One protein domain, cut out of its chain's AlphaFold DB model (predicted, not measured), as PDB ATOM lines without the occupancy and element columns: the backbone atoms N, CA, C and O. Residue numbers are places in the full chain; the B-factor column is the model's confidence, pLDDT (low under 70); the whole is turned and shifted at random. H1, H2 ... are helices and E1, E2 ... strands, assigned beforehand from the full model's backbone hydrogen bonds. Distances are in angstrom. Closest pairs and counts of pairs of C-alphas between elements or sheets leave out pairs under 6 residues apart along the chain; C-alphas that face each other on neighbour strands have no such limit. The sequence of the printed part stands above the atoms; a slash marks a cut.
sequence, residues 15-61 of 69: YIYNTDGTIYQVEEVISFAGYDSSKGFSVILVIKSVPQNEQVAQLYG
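This is residues 15 to 61 of the 69 residues of an uncharacterized protein of Lactobacillus ceti DSM 22408 (UniProt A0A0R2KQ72). The domain is a long, twisted hairpin of two strands, E2 and E3, in which E2 bends sharply at residue 34, near the turn that joins it to E3. At the opposite end the short strand E1 pairs beside the start of E2, and a short helix, H1, sits at that same end. The printed part has 47 residues with three named strands and one named helix, in the order E1, E2, E3, H1. It is mostly strand, its antiparallel sheet in the order E1, E2, E3. It is only just loose, close to extended, with a radius of gyration of the C-alphas of 14.0 A, and a rod spanning 40 by 17 by 15 A.

E1 is residues 15 to 17, 6.4 A long, with C-alpha 15 at (4.478, -23.401, 37.996). E2, residues 23 to 37, measures 29.7 A and bends by 101 degrees at residue 34. E3, residues 40 to 49, measures 26.9 A. H1 is residues 55 to 59, 6.4 A long, with C-alpha 59 at (2.321, -26.369, 48.764).

The strands form a meander, each the antiparallel neighbour of the one before, with E1 and E3 as edge strands. In the hairpin of E1 and E2, N 16 and O 24 are 2.8 A apart, within hydrogen-bond range. In the hairpin of E2 and E3, N 25 and O 48 are 2.8 A apart and N 40 and O 37 are 3.0 A apart, both within range. The sheet is only just strongly twisted, its C-alphas up to 4.1 A off the best plane. H1 is on the sheet but only grazes it, with residues 56 to 57; the closest C-alphas of E2 and H1, those of Ile 23 and Ala 57, are 7.0 A apart. In H1 every O i to N i+4 pair is within hydrogen-bond range.

The two C-alphas farthest apart, of Ser 38 and Asn 53, are 41.2 A apart. The printed part has no cut, and its three links are tight. The mean pLDDT of the printed part is 77.6, with residues 33 to 38, 40 and 55 to 61 under 70.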
ATOM      1  N   TYR A  15       4.849 -21.997  37.947       87.88
ATOM      2  CA  TYR A  15       4.478 -23.401  37.996       87.88
ATOM      3  C   TYR A  15       3.173 -23.647  37.239       87.88
ATOM      4  O   TYR A  15       2.183 -22.935  37.411       87.88
ATOM      5  N   ILE A  16       3.177 -24.682  36.407       86.19
ATOM      6  CA  ILE A  16       2.027 -25.196  35.679       86.19
ATOM      7  C   ILE A  16       1.581 -26.474  36.377       86.19
ATOM      8  O   ILE A  16       2.324 -27.452  36.438       86.19
ATOM      9  N   TYR A  17       0.349 -26.457  36.873       80.56
ATOM     10  CA  TYR A  17      -0.325 -27.639  37.389       80.56
ATOM     11  C   TYR A  17      -1.142 -28.287  36.274       80.56
ATOM     12  O   TYR A  17      -1.966 -27.621  35.643       80.56
ATOM     13  N   ASN A  18      -0.919 -29.577  36.034       74.12
ATOM     14  CA  ASN A  18      -1.620 -30.328  35.002       74.12
ATOM     15  C   ASN A  18      -2.547 -31.388  35.619       74.12
ATOM     16  O   ASN A  18      -2.395 -31.801  36.766       74.12
ATOM     17  N   THR A  19      -3.527 -31.855  34.843       74.12
ATOM     18  CA  THR A  19      -4.533 -32.828  35.306       74.12
ATOM     19  C   THR A  19      -3.963 -34.220  35.594       74.12
ATOM     20  O   THR A  19      -4.677 -35.078  36.097       74.12
ATOM     21  N   ASP A  20      -2.705 -34.467  35.229       73.88
ATOM     22  CA  ASP A  20      -1.965 -35.699  35.518       73.88
ATOM     23  C   ASP A  20      -1.303 -35.692  36.907       73.88
ATOM     24  O   ASP A  20      -0.622 -36.653  37.259       73.88
ATOM     25  N   GLY A  21      -1.488 -34.625  37.692       73.94
ATOM     26  CA  GLY A  21      -0.891 -34.497  39.018       73.94
ATOM     27  C   GLY A  21       0.616 -34.239  38.979       73.94
ATOM     28  O   GLY A  21       1.280 -34.410  39.995       73.94
ATOM     29  N   THR A  22       1.176 -33.844  37.831       78.81
ATOM     30  CA  THR A  22       2.568 -33.395  37.727       78.81
ATOM     31  C   THR A  22       2.618 -31.869  37.687       78.81
ATOM     32  O   THR A  22       1.862 -31.224  36.954       78.81
ATOM     33  N   ILE A  23       3.522 -31.284  38.476       84.50
ATOM     34  CA  ILE A  23       3.853 -29.859  38.393       84.50
ATOM     35  C   ILE A  23       5.052 -29.687  37.478       84.50
ATOM     36  O   ILE A  23       6.045 -30.408  37.583       84.50
ATOM     37  N   TYR A  24       4.975 -28.679  36.624       87.81
ATOM     38  CA  TYR A  24       6.074 -28.271  35.771       87.81
ATOM     39  C   TYR A  24       6.470 -26.832  36.077       87.81
ATOM     40  O   TYR A  24       5.600 -25.984  36.237       87.81
ATOM     41  N   GLN A  25       7.762 -26.537  36.127       90.81
ATOM     42  CA  GLN A  25       8.274 -25.170  36.171       90.81
ATOM     43  C   GLN A  25       8.564 -24.692  34.750       90.81
ATOM     44  O   GLN A  25       9.121 -25.441  33.943       90.81
ATOM     45  N   VAL A  26       8.182 -23.456  34.441       92.38
ATOM     46  CA  VAL A  26       8.488 -22.813  33.161       92.38
ATOM     47  C   VAL A  26       9.940 -22.345  33.171       92.38
ATOM     48  O   VAL A  26      10.305 -21.475  33.960       92.38
ATOM     49  N   GLU A  27      10.751 -22.899  32.276       94.06
ATOM     50  CA  GLU A  27      12.151 -22.499  32.094       94.06
ATOM     51  C   GLU A  27      12.282 -21.406  31.029       94.06
ATOM     52  O   GLU A  27      13.063 -20.470  31.185       94.06
ATOM     53  N   GLU A  28      11.493 -21.494  29.954       91.62
ATOM     54  CA  GLU A  28      11.570 -20.547  28.842       91.62
ATOM     55  C   GLU A  28      10.213 -20.361  28.153       91.62
ATOM     56  O   GLU A  28       9.428 -21.301  27.999       91.62
ATOM     57  N   VAL A  29       9.960 -19.130  27.698       89.88
ATOM     58  CA  VAL A  29       8.795 -18.767  26.885       89.88
ATOM     59  C   VAL A  29       9.291 -18.229  25.550       89.88
ATOM     60  O   VAL A  29       9.710 -17.075  25.443       89.88
ATOM     61  N   ILE A  30       9.236 -19.065  24.518       89.00
ATOM     62  CA  ILE A  30       9.729 -18.717  23.187       89.00
ATOM     63  C   ILE A  30       8.561 -18.237  22.338       89.00
ATOM     64  O   ILE A  30       7.632 -18.980  22.013       89.00
ATOM     65  N   SER A  31       8.633 -16.966  21.967       83.81
ATOM     66  CA  SER A  31       7.648 -16.296  21.129       83.81
ATOM     67  C   SER A  31       8.039 -16.374  19.660       83.81
ATOM     68  O   SER A  31       9.172 -16.059  19.296       83.81
ATOM     69  N   PHE A  32       7.098 -16.739  18.790       78.94
ATOM     70  CA  PHE A  32       7.338 -16.679  17.352       78.94
ATOM     71  C   PHE A  32       7.199 -15.236  16.864       78.94
ATOM     72  O   PHE A  32       6.116 -14.647  16.909       78.94
ATOM     73  N   ALA A  33       8.298 -14.658  16.378       67.00
ATOM     74  CA  ALA A  33       8.287 -13.321  15.799       67.00
ATOM     75  C   ALA A  33       7.265 -13.236  14.648       67.00
ATOM     76  O   ALA A  33       7.270 -14.063  13.736       67.00
ATOM     77  N   GLY A  34       6.378 -12.237  14.697       65.06
ATOM     78  CA  GLY A  34       5.341 -12.013  13.682       65.06
ATOM     79  C   GLY A  34       4.043 -12.809  13.869       65.06
ATOM     80  O   GLY A  34       3.112 -12.606  13.096       65.06
ATOM     81  N   TYR A  35       3.946 -13.656  14.898       61.31
ATOM     82  CA  TYR A  35       2.711 -14.359  15.280       61.31
ATOM     83  C   TYR A  35       1.995 -13.701  16.466       61.31
ATOM     84  O   TYR A  35       1.287 -14.366  17.219       61.31
ATOM     85  N   ASP A  36       2.155 -12.386  16.603       64.31
ATOM     86  CA  ASP A  36       1.344 -11.563  17.492       64.31
ATOM     87  C   ASP A  36       0.188 -10.959  16.705       64.31
ATOM     88  O   ASP A  36       0.351 -10.025  15.916       64.31
ATOM     89  N   SER A  37      -0.981 -11.581  16.844       67.12
ATOM     90  CA  SER A  37      -2.213 -11.087  16.251       67.12
ATOM     91  C   SER A  37      -3.153 -10.633  17.355       67.12
ATOM     92  O   SER A  37      -3.233 -11.243  18.419       67.12
ATOM     93  N   SER A  38      -3.992  -9.644  17.057       66.69
ATOM     94  CA  SER A  38      -5.074  -9.221  17.956       66.69
ATOM     95  C   SER A  38      -6.075 -10.334  18.304       66.69
ATOM     96  O   SER A  38      -6.925 -10.143  19.170       66.69
ATOM     97  N   LYS A  39      -6.008 -11.483  17.619       71.62
ATOM     98  CA  LYS A  39      -6.889 -12.641  17.805       71.62
ATOM     99  C   LYS A  39      -6.242 -13.774  18.601       71.62
ATOM    100  O   LYS A  39      -6.939 -14.723  18.948       71.62
ATOM    101  N   GLY A  40      -4.940 -13.703  18.864       66.50
ATOM    102  CA  GLY A  40      -4.215 -14.761  19.552       66.50
ATOM    103  C   GLY A  40      -2.727 -14.761  19.240       66.50
ATOM    104  O   GLY A  40      -2.277 -14.196  18.239       66.50
ATOM    105  N   PHE A  41      -1.998 -15.444  20.114       73.81
ATOM    106  CA  PHE A  41      -0.553 -15.578  20.100       73.81
ATOM    107  C   PHE A  41      -0.172 -17.049  20.249       73.81
ATOM    108  O   PHE A  41      -0.831 -17.788  20.986       73.81
ATOM    109  N   SER A  42       0.891 -17.462  19.567       80.81
ATOM    110  CA  SER A  42       1.446 -18.814  19.660       80.81
ATOM    111  C   SER A  42       2.837 -18.756  20.281       80.81
ATOM    112  O   SER A  42       3.674 -17.965  19.847       80.81
ATOM    113  N   VAL A  43       3.098 -19.626  21.258       86.25
ATOM    114  CA  VAL A  43       4.406 -19.772  21.920       86.25
ATOM    115  C   VAL A  43       4.816 -21.230  22.024       86.25
ATOM    116  O   VAL A  43       3.963 -22.120  22.048       86.25
ATOM    117  N   ILE A  44       6.119 -21.462  22.156       87.88
ATOM    118  CA  ILE A  44       6.651 -22.694  22.739       87.88
ATOM    119  C   ILE A  44       6.951 -22.417  24.211       87.88
ATOM    120  O   ILE A  44       7.635 -21.449  24.538       87.88
ATOM    121  N   LEU A  45       6.454 -23.285  25.090       89.69
ATOM    122  CA  LEU A  45       6.831 -23.311  26.500       89.69
ATOM    123  C   LEU A  45       7.837 -24.440  26.716       89.69
ATOM    124  O   LEU A  45       7.528 -25.599  26.425       89.69
ATOM    125  N   VAL A  46       9.019 -24.103  27.227       91.94
ATOM    126  CA  VAL A  46       9.993 -25.086  27.715       91.94
ATOM    127  C   VAL A  46       9.747 -25.262  29.205       91.94
ATOM    128  O   VAL A  46       9.731 -24.287  29.958       91.94
ATOM    129  N   ILE A  47       9.492 -26.503  29.615       90.19
ATOM    130  CA  ILE A  47       9.084 -26.827  30.979       90.19
ATOM    131  C   ILE A  47       9.907 -27.983  31.540       90.19
ATOM    132  O   ILE A  47      10.237 -28.931  30.822       90.19
ATOM    133  N   LYS A  48      10.156 -27.939  32.846       90.50
ATOM    134  CA  LYS A  48      10.823 -29.002  33.599       90.50
ATOM    135  C   LYS A  48       9.883 -29.551  34.663       90.50
ATOM    136  O   LYS A  48       9.255 -28.788  35.386       90.50
ATOM    137  N   SER A  49       9.786 -30.877  34.760       87.50
ATOM    138  CA  SER A  49       9.023 -31.523  35.835       87.50
ATOM    139  C   SER A  49       9.649 -31.206  37.192       87.50
ATOM    140  O   SER A  49      10.869 -31.318  37.354       87.50
ATOM    141  N   VAL A  50       8.815 -30.816  38.153       84.81
ATOM    142  CA  VAL A  50       9.235 -30.554  39.526       84.81
ATOM    143  C   VAL A  50       9.187 -31.864  40.314       84.81
ATOM    144  O   VAL A  50       8.132 -32.503  40.371       84.81
ATOM    145  N   PRO A  51      10.305 -32.289  40.927       80.62
ATOM    146  CA  PRO A  51      10.321 -33.456  41.797       80.62
ATOM    147  C   PRO A  51       9.293 -33.340  42.934       80.62
ATOM    148  O   PRO A  51       9.177 -32.299  43.576       80.62
ATOM    149  N   GLN A  52       8.580 -34.429  43.238       70.38
ATOM    150  CA  GLN A  52       7.550 -34.452  44.293       70.38
ATOM    151  C   GLN A  52       8.085 -34.129  45.700       70.38
ATOM    152  O   GLN A  52       7.320 -33.756  46.585       70.38
ATOM    153  N   ASN A  53       9.395 -34.260  45.917       70.12
ATOM    154  CA  ASN A  53      10.046 -33.960  47.189       70.12
ATOM    155  C   ASN A  53      10.397 -32.470  47.370       70.12
ATOM    156  O   ASN A  53      10.873 -32.102  48.447       70.12
ATOM    157  N   GLU A  54      10.181 -31.611  46.371       72.06
ATOM    158  CA  GLU A  54      10.367 -30.168  46.542       72.06
ATOM    159  C   GLU A  54       9.229 -29.535  47.355       72.06
ATOM    160  O   GLU A  54       8.062 -29.907  47.231       72.06
ATOM    161  N   GLN A  55       9.554 -28.514  48.162       69.19
ATOM    162  CA  GLN A  55       8.572 -27.792  48.989       69.19
ATOM    163  C   GLN A  55       7.396 -27.248  48.170       69.19
ATOM    164  O   GLN A  55       6.267 -27.220  48.653       69.19
ATOM    165  N   VAL A  56       7.633 -26.850  46.918       64.25
ATOM    166  CA  VAL A  56       6.567 -26.355  46.044       64.25
ATOM    167  C   VAL A  56       5.536 -27.442  45.736       64.25
ATOM    168  O   VAL A  56       4.342 -27.161  45.754       64.25
ATOM    169  N   ALA A  57       5.957 -28.694  45.544       63.19
ATOM    170  CA  ALA A  57       5.031 -29.798  45.302       63.19
ATOM    171  C   ALA A  57       4.130 -30.064  46.522       63.19
ATOM    172  O   ALA A  57       2.958 -30.411  46.368       63.19
ATOM    173  N   GLN A  58       4.648 -29.812  47.729       65.88
ATOM    174  CA  GLN A  58       3.892 -29.899  48.981       65.88
ATOM    175  C   GLN A  58       2.860 -28.766  49.106       65.88
ATOM    176  O   GLN A  58       1.723 -29.020  49.496       65.88
ATOM    177  N   LEU A  59       3.222 -27.533  48.728       65.06
ATOM    178  CA  LEU A  59       2.321 -26.369  48.764       65.06
ATOM    179  C   LEU A  59       1.121 -26.509  47.820       65.06
ATOM    180  O   LEU A  59       0.042 -26.000  48.114       65.06
ATOM    181  N   TYR A  60       1.303 -27.209  46.703       65.38
ATOM    182  CA  TYR A  60       0.250 -27.467  45.720       65.38
ATOM    183  C   TYR A  60      -0.492 -28.798  45.949       65.38
ATOM    184  O   TYR A  60      -1.298 -29.192  45.109       65.38
ATOM    185  N   GLY A  61      -0.269 -29.471  47.086       55.34
ATOM    186  CA  GLY A  61      -1.095 -30.597  47.534       55.34
ATOM    187  C   GLY A  61      -0.902 -31.907  46.764       55.34
ATOM    188  O   GLY A  61      -1.822 -32.714  46.710       55.34
TER     189      GLY A  61